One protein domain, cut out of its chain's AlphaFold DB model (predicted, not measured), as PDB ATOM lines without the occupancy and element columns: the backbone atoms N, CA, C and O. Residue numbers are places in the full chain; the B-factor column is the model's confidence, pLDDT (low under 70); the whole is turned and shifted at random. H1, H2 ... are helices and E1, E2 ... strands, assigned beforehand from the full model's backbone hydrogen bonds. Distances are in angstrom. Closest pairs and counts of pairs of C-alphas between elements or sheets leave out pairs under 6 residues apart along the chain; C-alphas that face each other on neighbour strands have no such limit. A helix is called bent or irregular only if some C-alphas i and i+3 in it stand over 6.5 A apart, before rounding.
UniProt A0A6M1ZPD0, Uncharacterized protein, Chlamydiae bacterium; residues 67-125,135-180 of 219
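What this domain is: This is residues 67 to 125 and 135 to 180 of the 219 residues of an uncharacterized protein of Chlamydiae bacterium (UniProt A0A6M1ZPD0). The long helix H1 runs along most of the domain's length, with the long hairpin E1 and E2 packed on its residues 78 to 91 and H3 beside it on another side. The small hairpin E3 and E4 lies across from H1, with E3 near E2, and H2 crosses one end, meeting H1 near its start. The printed part has 105 residues with three named helices and four named strands, in the order H1, E1, E2, H2, H3, E3, E4, and its class is mixed, helices and strands. The two sheets, E1 - E2 and E3 - E4, are antiparallel. The whole is compact, with a radius of gyration of the C-alphas of 13.6 A, and only just elongated, spanning 40 by 27 by 25 A.

Where its parts are: H1, residues 67 to 91, begins at C-alpha 67 at (88.831, 102.756, 115.999) and is 38.4 A long; it is irregular, but only just, with C-alphas 88 and 91 6.8 A apart. E1, residues 97 to 104, is 22.2 A long, and E2, residues 117 to 124, 23.0 A. H2, residues 138 to 150, is 18.3 A long and begins at C-alpha 138 at (99.258, 119.059, 106.352). H3, residues 152 to 164, is 18.4 A long. E3 is residues 169 to 174, 14.4 A, and E4 residues 177 to 179, ending at C-alpha 179 at (108.540, 112.597, 117.781).

How they stand to each other: The closest C-alphas of H1 and E1 are those of Leu 89 and Glu 98, 6.0 A apart. E1 and E2 form a hairpin at 168 degrees, with N 100 and O 121 3.0 A apart, within hydrogen-bond range. H1 touches H3 with its residues 72 to 83 alone, closest at the C-alphas of Ser 79 and Met 158, 5.7 A, at a shallow tilt of 22 degrees, the same way. H1 and H2 only just touch, with 3 pairs of C-alphas within 8 A, the closest those of Gln 71 and Ala 147 at 6.8 A; they stand about perpendicular, at 85 degrees. E3 and E4 form a hairpin at 138 degrees, with N 174 and O 177 2.8 A apart, within hydrogen-bond range. The closest C-alphas of H2 and E3 are those of Ile 145 and Ile 174, 6.7 A apart. H1 is apart from E3 and E4. In H2 and H3 every O i to N i+4 pair is within hydrogen-bond range; in H1, 19 of 21 are.

The domain as a whole: The C-alphas farthest apart, those of Thr 67 and Gly 95, are 43.7 A apart. Residues 126 to 134 are not printed, and C-alphas 125 and 135 stand 28.7 A apart across this cut. The link from E1 to E2, 12 residues, is long. The mean pLDDT of the printed part is 82.5; residues 67 to 69 and 90 to 96 are under 70.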
ATOM      1  N   THR A  67      88.026 101.699 116.634       62.25
ATOM      2  CA  THR A  67      88.831 102.756 115.999       62.25
ATOM      3  C   THR A  67      90.248 102.789 116.569       62.25
ATOM      4  O   THR A  67      91.221 102.883 115.820       62.25
ATOM      5  N   GLN A  68      90.387 102.636 117.886       66.62
ATOM      6  CA  GLN A  68      91.687 102.596 118.548       66.62
ATOM      7  C   GLN A  68      92.474 101.333 118.167       66.62
ATOM      8  O   GLN A  68      93.654 101.425 117.841       66.62
ATOM      9  N   GLN A  69      91.816 100.173 118.085       69.56
ATOM     10  CA  GLN A  69      92.435  98.931 117.621       69.56
ATOM     11  C   GLN A  69      92.880  99.013 116.149       69.56
ATOM     12  O   GLN A  69      93.950  98.505 115.803       69.56
ATOM     13  N   ALA A  70      92.100  99.673 115.287       70.88
ATOM     14  CA  ALA A  70      92.470  99.913 113.893       70.88
ATOM     15  C   ALA A  70      93.698 100.833 113.775       70.88
ATOM     16  O   ALA A  70      94.623 100.529 113.020       70.88
ATOM     17  N   GLN A  71      93.762 101.905 114.572       70.81
ATOM     18  CA  GLN A  71      94.937 102.782 114.627       70.81
ATOM     19  C   GLN A  71      96.180 102.055 115.146       70.81
ATOM     20  O   GLN A  71      97.257 102.194 114.567       70.81
ATOM     21  N   THR A  72      96.047 101.234 116.190       76.62
ATOM     22  CA  THR A  72      97.165 100.430 116.698       76.62
ATOM     23  C   THR A  72      97.690  99.478 115.623       76.62
ATOM     24  O   THR A  72      98.896  99.462 115.388       76.62
ATOM     25  N   GLN A  73      96.814  98.760 114.904       80.69
ATOM     26  CA  GLN A  73      97.236  97.914 113.775       80.69
ATOM     27  C   GLN A  73      97.962  98.708 112.687       80.69
ATOM     28  O   GLN A  73      98.930  98.220 112.104       80.69
ATOM     29  N   GLN A  74      97.504  99.921 112.392       79.19
ATOM     30  CA  GLN A  74      98.136 100.787 111.405       79.19
ATOM     31  C   GLN A  74      99.561 101.193 111.814       79.19
ATOM     32  O   GLN A  74     100.476 101.132 110.991       79.19
ATOM     33  N   ILE A  75      99.791 101.516 113.089       81.88
ATOM     34  CA  ILE A  75     101.145 101.792 113.592       81.88
ATOM     35  C   ILE A  75     102.012 100.529 113.584       81.88
ATOM     36  O   ILE A  75     103.155 100.590 113.134       81.88
ATOM     37  N   THR A  76     101.475  99.372 113.986       85.12
ATOM     38  CA  THR A  76     102.210  98.097 113.937       85.12
ATOM     39  C   THR A  76     102.684  97.761 112.518       85.12
ATOM     40  O   THR A  76     103.818  97.313 112.340       85.12
ATOM     41  N   GLN A  77     101.856  98.015 111.499       84.44
ATOM     42  CA  GLN A  77     102.230  97.815 110.093       84.44
ATOM     43  C   GLN A  77     103.406  98.710 109.682       84.44
ATOM     44  O   GLN A  77     104.374  98.228 109.092       84.44
ATOM     45  N   ILE A  78     103.385  99.987 110.072       85.56
ATOM     46  CA  ILE A  78     104.503 100.907 109.828       85.56
ATOM     47  C   ILE A  78     105.774 100.455 110.549       85.56
ATOM     48  O   ILE A  78     106.851 100.455 109.950       85.56
ATOM     49  N   SER A  79     105.670 100.013 111.802       85.50
ATOM     50  CA  SER A  79     106.814  99.470 112.540       85.50
ATOM     51  C   SER A  79     107.411  98.243 111.844       85.50
ATOM     52  O   SER A  79     108.632  98.148 111.701       85.50
ATOM     53  N   ALA A  80     106.571  97.331 111.347       86.38
ATOM     54  CA  ALA A  80     107.014  96.165 110.586       86.38
ATOM     55  C   ALA A  80     107.691  96.558 109.263       86.38
ATOM     56  O   ALA A  80     108.712  95.972 108.891       86.38
ATOM     57  N   LEU A  81     107.171  97.578 108.576       86.69
ATOM     58  CA  LEU A  81     107.776  98.111 107.358       86.69
ATOM     59  C   LEU A  81     109.167  98.699 107.626       86.69
ATOM     60  O   LEU A  81     110.100  98.417 106.874       86.69
ATOM     61  N   ILE A  82     109.327  99.462 108.710       86.00
ATOM     62  CA  ILE A  82     110.626 100.012 109.116       86.00
ATOM     63  C   ILE A  82     111.611  98.879 109.399       86.00
ATOM     64  O   ILE A  82     112.704  98.883 108.843       86.00
ATOM     65  N   LEU A  83     111.217  97.871 110.183       86.12
ATOM     66  CA  LEU A  83     112.063  96.706 110.474       86.12
ATOM     67  C   LEU A  83     112.471  95.945 109.208       86.12
ATOM     68  O   LEU A  83     113.606  95.473 109.120       86.12
ATOM     69  N   ARG A  84     111.566  95.836 108.227       85.88
ATOM     70  CA  ARG A  84     111.856  95.230 106.924       85.88
ATOM     71  C   ARG A  84     112.857  96.069 106.140       85.88
ATOM     72  O   ARG A  84     113.813  95.514 105.622       85.88
ATOM     73  N   MET A  85     112.674  97.384 106.058       84.88
ATOM     74  CA  MET A  85     113.631  98.248 105.359       84.88
ATOM     75  C   MET A  85     114.996  98.252 106.030       84.88
ATOM     76  O   MET A  85     116.000  98.228 105.336       84.88
ATOM     77  N   VAL A  86     115.034  98.219 107.360       82.44
ATOM     78  CA  VAL A  86     116.271  98.064 108.122       82.44
ATOM     79  C   VAL A  86     116.971  96.744 107.800       82.44
ATOM     80  O   VAL A  86     118.183  96.716 107.646       82.44
ATOM     81  N   ASP A  87     116.222  95.660 107.624       80.62
ATOM     82  CA  ASP A  87     116.782  94.382 107.171       80.62
ATOM     83  C   ASP A  87     117.388  94.476 105.759       80.62
ATOM     84  O   ASP A  87     118.405  93.858 105.461       80.62
ATOM     85  N   GLN A  88     116.790  95.303 104.896       75.88
ATOM     86  CA  GLN A  88     117.296  95.588 103.552       75.88
ATOM     87  C   GLN A  88     118.457  96.600 103.535       75.88
ATOM     88  O   GLN A  88     119.126  96.709 102.508       75.88
ATOM     89  N   LEU A  89     118.707  97.350 104.621       71.25
ATOM     90  CA  LEU A  89     119.728  98.409 104.649       71.25
ATOM     91  C   LEU A  89     121.162  97.875 104.510       71.25
ATOM     92  O   LEU A  89     122.007  98.615 104.017       71.25
ATOM     93  N   GLY A  90     121.396  96.584 104.768       58.31
ATOM     94  CA  GLY A  90     122.712  95.929 104.737       58.31
ATOM     95  C   GLY A  90     123.450  95.852 103.390       58.31
ATOM     96  O   GLY A  90     124.414  95.095 103.283       58.31
ATOM     97  N   VAL A  91     123.012  96.556 102.336       48.50
ATOM     98  CA  VAL A  91     123.553  96.392 100.967       48.50
ATOM     99  C   VAL A  91     124.025  97.701 100.313       48.50
ATOM    100  O   VAL A  91     124.530  97.675  99.190       48.50
ATOM    101  N   GLY A  92     123.910  98.854 100.985       50.88
ATOM    102  CA  GLY A  92     124.197 100.157 100.369       50.88
ATOM    103  C   GLY A  92     124.868 101.155 101.304       50.88
ATOM    104  O   GLY A  92     124.209 102.034 101.850       50.88
ATOM    105  N   THR A  93     126.191 101.064 101.453       51.66
ATOM    106  CA  THR A  93     126.973 102.023 102.245       51.66
ATOM    107  C   THR A  93     127.464 103.177 101.367       51.66
ATOM    108  O   THR A  93     128.282 102.981 100.467       51.66
ATOM    109  N   VAL A  94     127.027 104.407 101.648       56.28
ATOM    110  CA  VAL A  94     127.580 105.630 101.042       56.28
ATOM    111  C   VAL A  94     128.269 106.429 102.146       56.28
ATOM    112  O   VAL A  94     127.622 107.027 102.998       56.28
ATOM    113  N   GLY A  95     129.605 106.408 102.166       59.75
ATOM    114  CA  GLY A  95     130.394 107.158 103.154       59.75
ATOM    115  C   GLY A  95     130.245 106.667 104.601       59.75
ATOM    116  O   GLY A  95     130.245 107.484 105.516       59.75
ATOM    117  N   GLY A  96     130.079 105.355 104.810       67.25
ATOM    118  CA  GLY A  96     129.879 104.751 106.138       67.25
ATOM    119  C   GLY A  96     128.445 104.835 106.668       67.25
ATOM    120  O   GLY A  96     128.173 104.356 107.761       67.25
ATOM    121  N   LYS A  97     127.521 105.422 105.898       74.50
ATOM    122  CA  LYS A  97     126.105 105.543 106.253       74.50
ATOM    123  C   LYS A  97     125.261 104.712 105.300       74.50
ATOM    124  O   LYS A  97     125.489 104.745 104.088       74.50
ATOM    125  N   GLU A  98     124.295 103.982 105.838       79.12
ATOM    126  CA  GLU A  98     123.330 103.230 105.037       79.12
ATOM    127  C   GLU A  98     122.068 104.074 104.871       79.12
ATOM    128  O   GLU A  98     121.595 104.722 105.811       79.12
ATOM    129  N   PHE A  99     121.549 104.112 103.649       82.69
ATOM    130  CA  PHE A  99     120.424 104.966 103.290       82.69
ATOM    131  C   PHE A  99     119.378 104.171 102.516       82.69
ATOM    132  O   PHE A  99     119.682 103.575 101.484       82.69
ATOM    133  N   ALA A 100     118.133 104.220 102.980       85.69
ATOM    134  CA  ALA A 100     116.985 103.682 102.262       85.69
ATOM    135  C   ALA A 100     115.906 104.751 102.182       85.69
ATOM    136  O   ALA A 100     115.604 105.427 103.164       85.69
ATOM    137  N   SER A 101     115.297 104.884 101.012       86.25
ATOM    138  CA  SER A 101     114.110 105.706 100.834       86.25
ATOM    139  C   SER A 101     113.074 104.897 100.081       86.25
ATOM    140  O   SER A 101     113.386 104.295  99.054       86.25
ATOM    141  N   LEU A 102     111.849 104.885 100.591       88.06
ATOM    142  CA  LEU A 102     110.731 104.176  99.991       88.06
ATOM    143  C   LEU A 102     109.532 105.110  99.923       88.06
ATOM    144  O   LEU A 102     109.178 105.760 100.904       88.06
ATOM    145  N   ASP A 103     108.910 105.165  98.754       88.56
ATOM    146  CA  ASP A 103     107.658 105.883  98.578       88.56
ATOM    147  C   ASP A 103     106.499 104.964  98.972       88.56
ATOM    148  O   ASP A 103     106.323 103.875  98.409       88.56
ATOM    149  N   LEU A 104     105.751 105.368  99.994       86.56
ATOM    150  CA  LEU A 104     104.651 104.603 100.557       86.56
ATOM    151  C   LEU A 104     103.425 104.806  99.685       86.56
ATOM    152  O   LEU A 104     102.656 105.734  99.881       86.56
ATOM    153  N   LYS A 105     103.210 103.932  98.709       85.12
ATOM    154  CA  LYS A 105     101.985 103.994  97.908       85.12
ATOM    155  C   LYS A 105     100.779 103.638  98.771       85.12
ATOM    156  O   LYS A 105     100.836 102.672  99.530       85.12
ATOM    157  N   GLY A 106      99.682 104.382  98.612       78.94
ATOM    158  CA  GLY A 106      98.402 104.027  99.226       78.94
ATOM    159  C   GLY A 106      98.020 102.589  98.863       78.94
ATOM    160  O   GLY A 106      97.815 102.256  97.696       78.94
ATOM    161  N   SER A 107      98.024 101.700  99.849       72.50
ATOM    162  CA  SER A 107      97.760 100.264  99.716       72.50
ATOM    163  C   SER A 107      97.225  99.756 101.049       72.50
ATOM    164  O   SER A 107      97.427 100.406 102.066       72.50
ATOM    165  N   ALA A 108      96.573  98.591 101.073       70.50
ATOM    166  CA  ALA A 108      95.970  98.061 102.302       70.50
ATOM    167  C   ALA A 108      96.968  97.864 103.469       70.50
ATOM    168  O   ALA A 108      96.546  97.845 104.618       70.50
ATOM    169  N   ASP A 109      98.268  97.747 103.164       71.75
ATOM    170  CA  ASP A 109      99.371  97.553 104.123       71.75
ATOM    171  C   ASP A 109      99.932  98.880 104.688       71.75
ATOM    172  O   ASP A 109     100.714  98.890 105.636       71.75
ATOM    173  N   VAL A 110      99.558 100.024 104.093       82.31
ATOM    174  CA  VAL A 110     100.020 101.360 104.493       82.31
ATOM    175  C   VAL A 110      98.834 102.144 105.058       82.31
ATOM    176  O   VAL A 110      97.838 102.329 104.356       82.31
ATOM    177  N   PRO A 111      98.922 102.657 106.296       82.56
ATOM    178  CA  PRO A 111      97.882 103.501 106.872       82.56
ATOM    179  C   PRO A 111      97.585 104.723 106.013       82.56
ATOM    180  O   PRO A 111      98.497 105.329 105.456       82.56
ATOM    181  N   GLU A 112      96.325 105.152 105.978       84.25
ATOM    182  CA  GLU A 112      95.900 106.288 105.153       84.25
ATOM    183  C   GLU A 112      96.652 107.583 105.506       84.25
ATOM    184  O   GLU A 112      97.043 108.341 104.623       84.25
ATOM    185  N   PHE A 113      96.991 107.793 106.781       85.25
ATOM    186  CA  PHE A 113      97.800 108.936 107.223       85.25
ATOM    187  C   PHE A 113      99.291 108.865 106.832       85.25
ATOM    188  O   PHE A 113     100.012 109.846 106.985       85.25
ATOM    189  N   PHE A 114      99.764 107.739 106.295       84.88
ATOM    190  CA  PHE A 114     101.092 107.602 105.682       84.88
ATOM    191  C   PHE A 114     101.031 107.317 104.176       84.88
ATOM    192  O   PHE A 114     102.077 107.217 103.530       84.88
ATOM    193  N   ALA A 115      99.836 107.191 103.601       86.38
ATOM    194  CA  ALA A 115      99.667 106.947 102.179       86.38
ATOM    195  C   ALA A 115     100.259 108.095 101.351       86.38
ATOM    196  O   ALA A 115     100.128 109.267 101.689       86.38
ATOM    197  N   ASN A 116     100.938 107.735 100.270       86.81
ATOM    198  CA  ASN A 116     101.635 108.630  99.349       86.81
ATOM    199  C   ASN A 116     102.706 109.519 100.009       86.81
ATOM    200  O   ASN A 116     103.127 110.511  99.422       86.81
ATOM    201  N   SER A 117     103.168 109.150 101.209       89.31
ATOM    202  CA  SER A 117     104.314 109.780 101.864       89.31
ATOM    203  C   SER A 117     105.607 109.029 101.549       89.31
ATOM    204  O   SER A 117     105.604 107.851 101.207       89.31
ATOM    205  N   THR A 118     106.745 109.692 101.689       90.25
ATOM    206  CA  THR A 118     108.060 109.073 101.519       90.25
ATOM    207  C   THR A 118     108.670 108.799 102.886       90.25
ATOM    208  O   THR A 118     108.826 109.717 103.693       90.25
ATOM    209  N   ILE A 119     109.068 107.556 103.143       90.44
ATOM    210  CA  ILE A 119     109.861 107.199 104.318       90.44
ATOM    211  C   ILE A 119     111.342 107.135 103.951       90.44
ATOM    212  O   ILE A 119     111.731 106.553 102.942       90.44
ATOM    213  N   THR A 120     112.174 107.737 104.790       89.56
ATOM    214  CA  THR A 120     113.624 107.786 104.648       89.56
ATOM    215  C   THR A 120     114.276 107.259 105.916       89.56
ATOM    216  O   THR A 120     113.961 107.705 107.018       89.56
ATOM    217  N   LEU A 121     115.190 106.312 105.756       89.75
ATOM    218  CA  LEU A 121     115.994 105.730 106.817       89.75
ATOM    219  C   LEU A 121     117.446 106.097 106.562       89.75
ATOM    220  O   LEU A 121     117.958 105.934 105.455       89.75
ATOM    221  N   THR A 122     118.105 106.601 107.593       88.56
ATOM    222  CA  THR A 122     119.537 106.888 107.578       88.56
ATOM    223  C   THR A 122     120.159 106.217 108.787       88.56
ATOM    224  O   THR A 122     119.887 106.610 109.921       88.56
ATOM    225  N   GLN A 123     120.968 105.193 108.546       85.94
ATOM    226  CA  GLN A 123     121.726 104.488 109.571       85.94
ATOM    227  C   GLN A 123     123.173 104.984 109.555       85.94
ATOM    228  O   GLN A 123     123.779 105.196 108.503       85.94
ATOM    229  N   SER A 124     123.704 105.268 110.735       84.44
ATOM    230  CA  SER A 124     125.076 105.726 110.974       84.44
ATOM    231  C   SER A 124     125.619 105.046 112.232       84.44
ATOM    232  O   SER A 124     124.859 104.388 112.942       84.44
ATOM    233  N   ASP A 125     126.897 105.255 112.557       78.88
ATOM    234  CA  ASP A 125     127.513 104.721 113.784       78.88
ATOM    235  C   ASP A 125     126.802 105.170 115.076       78.88
ATOM    236  O   ASP A 125     126.813 104.461 116.077       78.88
ATOM    237  N   PHE A 135     104.123 114.276 102.566       89.50
ATOM    238  CA  PHE A 135     102.698 114.042 102.823       89.50
ATOM    239  C   PHE A 135     101.828 114.793 101.807       89.50
ATOM    240  O   PHE A 135     102.147 115.929 101.446       89.50
ATOM    241  N   GLU A 136     100.694 114.209 101.411       88.75
ATOM    242  CA  GLU A 136      99.741 114.847 100.488       88.75
ATOM    243  C   GLU A 136      99.113 116.109 101.084       88.75
ATOM    244  O   GLU A 136      98.714 117.025 100.363       88.75
ATOM    245  N   SER A 137      98.970 116.163 102.409       90.19
ATOM    246  CA  SER A 137      98.327 117.276 103.102       90.19
ATOM    247  C   SER A 137      98.877 117.476 104.508       90.19
ATOM    248  O   SER A 137      99.269 116.534 105.194       90.19
ATOM    249  N   LEU A 138      98.833 118.722 104.990       88.88
ATOM    250  CA  LEU A 138      99.258 119.059 106.352       88.88
ATOM    251  C   LEU A 138      98.378 118.389 107.419       88.88
ATOM    252  O   LEU A 138      98.867 118.042 108.491       88.88
ATOM    253  N   GLN A 139      97.096 118.163 107.114       89.69
ATOM    254  CA  GLN A 139      96.193 117.410 107.984       89.69
ATOM    255  C   GLN A 139      96.664 115.959 108.146       89.69
ATOM    256  O   GLN A 139      96.808 115.495 109.267       89.69
ATOM    257  N   GLN A 140      97.020 115.297 107.042       89.69
ATOM    258  CA  GLN A 140      97.557 113.937 107.040       89.69
ATOM    259  C   GLN A 140      98.817 113.822 107.914       89.69
ATOM    260  O   GLN A 140      98.939 112.907 108.724       89.69
ATOM    261  N   GLN A 141      99.719 114.804 107.812       90.25
ATOM    262  CA  GLN A 141     100.902 114.883 108.668       90.25
ATOM    263  C   GLN A 141     100.528 115.009 110.157       90.25
ATOM    264  O   GLN A 141     101.143 114.356 110.996       90.25
ATOM    265  N   GLN A 142      99.533 115.834 110.507       90.00
ATOM    266  CA  GLN A 142      99.080 115.963 111.897       90.00
ATOM    267  C   GLN A 142      98.409 114.694 112.422       90.00
ATOM    268  O   GLN A 142      98.641 114.330 113.575       90.00
ATOM    269  N   ASP A 143      97.608 114.020 111.601       87.94
ATOM    270  CA  ASP A 143      97.007 112.733 111.950       87.94
ATOM    271  C   ASP A 143      98.084 111.666 112.175       87.94
ATOM    272  O   ASP A 143      98.019 110.945 113.166       87.94
ATOM    273  N   ALA A 144      99.137 111.631 111.351       87.81
ATOM    274  CA  ALA A 144     100.282 110.741 111.557       87.81
ATOM    275  C   ALA A 144     101.033 111.030 112.870       87.81
ATOM    276  O   ALA A 144     101.375 110.099 113.604       87.81
ATOM    277  N   ILE A 145     101.263 112.311 113.193       89.94
ATOM    278  CA  ILE A 145     101.873 112.728 114.469       89.94
ATOM    279  C   ILE A 145     101.012 112.246 115.636       89.94
ATOM    280  O   ILE A 145     101.503 111.515 116.496       89.94
ATOM    281  N   LYS A 146      99.715 112.574 115.626       88.38
ATOM    282  CA  LYS A 146      98.786 112.167 116.685       88.38
ATOM    283  C   LYS A 146      98.693 110.653 116.816       88.38
ATOM    284  O   LYS A 146      98.687 110.156 117.937       88.38
ATOM    285  N   ALA A 147      98.651 109.921 115.706       85.88
ATOM    286  CA  ALA A 147      98.572 108.467 115.721       85.88
ATOM    287  C   ALA A 147      99.803 107.849 116.398       85.88
ATOM    288  O   ALA A 147      99.652 106.943 117.216       85.88
ATOM    289  N   ILE A 148     101.009 108.359 116.133       87.44
ATOM    290  CA  ILE A 148     102.222 107.872 116.805       87.44
ATOM    291  C   ILE A 148     102.244 108.284 118.281       87.44
ATOM    292  O   ILE A 148     102.508 107.440 119.139       87.44
ATOM    293  N   GLU A 149     101.915 109.538 118.601       86.19
ATOM    294  CA  GLU A 149     101.886 110.021 119.989       86.19
ATOM    295  C   GLU A 149     100.859 109.274 120.852       86.19
ATOM    296  O   GLU A 149     101.115 108.996 122.024       86.19
ATOM    297  N   GLN A 150      99.715 108.902 120.278       86.25
ATOM    298  CA  GLN A 150      98.680 108.123 120.964       86.25
ATOM    299  C   GLN A 150      99.045 106.640 121.113       86.25
ATOM    300  O   GLN A 150      98.501 105.966 121.986       86.25
ATOM    301  N   ASN A 151      99.980 106.128 120.309       84.81
ATOM    302  CA  ASN A 151     100.383 104.722 120.296       84.81
ATOM    303  C   ASN A 151     101.849 104.535 120.741       84.81
ATOM    304  O   ASN A 151     102.579 103.723 120.170       84.81
ATOM    305  N   GLN A 152     102.283 105.233 121.801       84.50
ATOM    306  CA  GLN A 152     103.663 105.136 122.315       84.50
ATOM    307  C   GLN A 152     104.107 103.710 122.663       84.50
ATOM    308  O   GLN A 152     105.273 103.374 122.496       84.50
ATOM    309  N   GLN A 153     103.184 102.847 123.095       84.75
ATOM    310  CA  GLN A 153     103.479 101.437 123.370       84.75
ATOM    311  C   GLN A 153     103.982 100.702 122.116       84.75
ATOM    312  O   GLN A 153     104.912  99.908 122.197       84.75
ATOM    313  N   GLN A 154     103.418 100.993 120.937       85.19
ATOM    314  CA  GLN A 154     103.888 100.402 119.678       85.19
ATOM    315  C   GLN A 154     105.261 100.950 119.281       85.19
ATOM    316  O   GLN A 154     106.100 100.202 118.780       85.19
ATOM    317  N   LEU A 155     105.517 102.233 119.549       85.06
ATOM    318  CA  LEU A 155     106.827 102.841 119.329       85.06
ATOM    319  C   LEU A 155     107.898 102.214 120.239       85.06
ATOM    320  O   LEU A 155     108.982 101.890 119.761       85.06
ATOM    321  N   GLU A 156     107.582 101.958 121.509       87.38
ATOM    322  CA  GLU A 156     108.469 101.247 122.437       87.38
ATOM    323  C   GLU A 156     108.772  99.822 121.946       87.38
ATOM    324  O   GLU A 156     109.935  99.422 121.879       87.38
ATOM    325  N   GLN A 157     107.750  99.079 121.505       86.81
ATOM    326  CA  GLN A 157     107.938  97.752 120.910       86.81
ATOM    327  C   GLN A 157     108.803  97.806 119.646       86.81
ATOM    328  O   GLN A 157     109.673  96.957 119.447       86.81
ATOM    329  N   MET A 158     108.615  98.809 118.789       85.75
ATOM    330  CA  MET A 158     109.463  99.007 117.614       85.75
ATOM    331  C   MET A 158     110.921  99.268 118.016       85.75
ATOM    332  O   MET A 158     111.824  98.666 117.437       85.75
ATOM    333  N   MET A 159     111.159 100.113 119.022       87.19
ATOM    334  CA  MET A 159     112.502 100.385 119.540       87.19
ATOM    335  C   MET A 159     113.159  99.130 120.127       87.19
ATOM    336  O   MET A 159     114.323  98.874 119.832       87.19
ATOM    337  N   LEU A 160     112.422  98.310 120.883       86.88
ATOM    338  CA  LEU A 160     112.913  97.024 121.398       86.88
ATOM    339  C   LEU A 160     113.289  96.058 120.266       86.88
ATOM    340  O   LEU A 160     114.348  95.434 120.309       86.88
ATOM    341  N   ASN A 161     112.461  95.966 119.220       86.94
ATOM    342  CA  ASN A 161     112.752  95.133 118.050       86.94
ATOM    343  C   ASN A 161     113.986  95.623 117.276       86.94
ATOM    344  O   ASN A 161     114.763  94.808 116.775       86.94
ATOM    345  N   LEU A 162     114.197  96.940 117.190       84.81
ATOM    346  CA  LEU A 162     115.414  97.512 116.609       84.81
ATOM    347  C   LEU A 162     116.643  97.215 117.482       84.81
ATOM    348  O   LEU A 162     117.665  96.774 116.954       84.81
ATOM    349  N   GLN A 163     116.532  97.344 118.807       84.12
ATOM    350  CA  GLN A 163     117.614  96.995 119.735       84.12
ATOM    351  C   GLN A 163     117.989  95.512 119.669       84.12
ATOM    352  O   GLN A 163     119.173  95.185 119.711       84.12
ATOM    353  N   ALA A 164     117.015  94.614 119.485       85.19
ATOM    354  CA  ALA A 164     117.276  93.189 119.269       85.19
ATOM    355  C   ALA A 164     118.128  92.926 118.010       85.19
ATOM    356  O   ALA A 164     118.833  91.921 117.936       85.19
ATOM    357  N   LYS A 165     118.110  93.851 117.042       79.75
ATOM    358  CA  LYS A 165     118.977  93.853 115.855       79.75
ATOM    359  C   LYS A 165     120.263  94.677 116.031       79.75
ATOM    360  O   LYS A 165     120.964  94.896 115.051       79.75
ATOM    361  N   ASN A 166     120.604  95.100 117.253       80.88
ATOM    362  CA  ASN A 166     121.711  96.017 117.573       80.88
ATOM    363  C   ASN A 166     121.590  97.403 116.917       80.88
ATOM    364  O   ASN A 166     122.591  98.067 116.660       80.88
ATOM    365  N   ILE A 167     120.363  97.859 116.655       83.69
ATOM    366  CA  ILE A 167     120.101  99.151 116.023       83.69
ATOM    367  C   ILE A 167     119.401 100.060 117.024       83.69
ATOM    368  O   ILE A 167     118.341  99.736 117.555       83.69
ATOM    369  N   ASN A 168     119.995 101.223 117.277       85.50
ATOM    370  CA  ASN A 168     119.424 102.218 118.172       85.50
ATOM    371  C   ASN A 168     118.641 103.260 117.371       85.50
ATOM    372  O   ASN A 168     119.228 103.947 116.540       85.50
ATOM    373  N   LEU A 169     117.336 103.405 117.609       87.44
ATOM    374  CA  LEU A 169     116.562 104.499 117.021       87.44
ATOM    375  C   LEU A 169     116.875 105.795 117.778       87.44
ATOM    376  O   LEU A 169     116.536 105.916 118.952       87.44
ATOM    377  N   VAL A 170     117.509 106.755 117.108       87.94
ATOM    378  CA  VAL A 170     117.948 108.022 117.721       87.94
ATOM    379  C   VAL A 170     116.935 109.133 117.489       87.94
ATOM    380  O   VAL A 170     116.752 110.003 118.337       87.94
ATOM    381  N   ASN A 171     116.279 109.127 116.327       89.62
ATOM    382  CA  ASN A 171     115.327 110.167 115.968       89.62
ATOM    383  C   ASN A 171     114.246 109.625 115.027       89.62
ATOM    384  O   ASN A 171     114.544 108.926 114.056       89.62
ATOM    385  N   LEU A 172     112.997 109.990 115.313       90.19
ATOM    386  CA  LEU A 172     111.833 109.725 114.477       90.19
ATOM    387  C   LEU A 172     111.197 111.066 114.106       90.19
ATOM    388  O   LEU A 172     110.727 111.793 114.976       90.19
ATOM    389  N   GLN A 173     111.173 111.398 112.818       91.69
ATOM    390  CA  GLN A 173     110.626 112.656 112.308       91.69
ATOM    391  C   GLN A 173     109.449 112.444 111.365       91.69
ATOM    392  O   GLN A 173     109.453 111.543 110.530       91.69
ATOM    393  N   ILE A 174     108.471 113.342 111.452       91.44
ATOM    394  CA  ILE A 174     107.308 113.426 110.571       91.44
ATOM    395  C   ILE A 174     107.253 114.844 109.998       91.44
ATOM    396  O   ILE A 174     106.904 115.813 110.678       91.44
ATOM    397  N   GLY A 175     107.653 114.980 108.738       88.06
ATOM    398  CA  GLY A 175     107.882 116.257 108.074       88.06
ATOM    399  C   GLY A 175     109.026 117.020 108.742       88.06
ATOM    400  O   GLY A 175     110.198 116.670 108.595       88.06
ATOM    401  N   SER A 176     108.668 118.076 109.466       86.50
ATOM    402  CA  SER A 176     109.569 118.906 110.276       86.50
ATOM    403  C   SER A 176     109.427 118.667 111.784       86.50
ATOM    404  O   SER A 176     110.146 119.292 112.563       86.50
ATOM    405  N   TYR A 177     108.516 117.786 112.207       90.06
ATOM    406  CA  TYR A 177     108.248 117.505 113.614       90.06
ATOM    407  C   TYR A 177     109.045 116.289 114.091       90.06
ATOM    408  O   TYR A 177     108.982 115.235 113.462       90.06
ATOM    409  N   SER A 178     109.775 116.417 115.200       90.06
ATOM    410  CA  SER A 178     110.456 115.290 115.852       90.06
ATOM    411  C   SER A 178     109.543 114.674 116.908       90.06
ATOM    412  O   SER A 178     109.089 115.370 117.813       90.06
ATOM    413  N   ILE A 179     109.303 113.372 116.806       88.75
ATOM    414  CA  ILE A 179     108.540 112.597 117.781       88.75
ATOM    415  C   ILE A 179     109.431 112.300 118.986       88.75
ATOM    416  O   ILE A 179     110.573 111.860 118.836       88.75
ATOM    417  N   ALA A 180     108.896 112.510 120.189       84.00
ATOM    418  CA  ALA A 180     109.565 112.108 121.416       84.00
ATOM    419  C   ALA A 180     109.653 110.577 121.484       84.00
ATOM    420  O   ALA A 180     108.637 109.884 121.464       84.00
TER     421      ALA A 180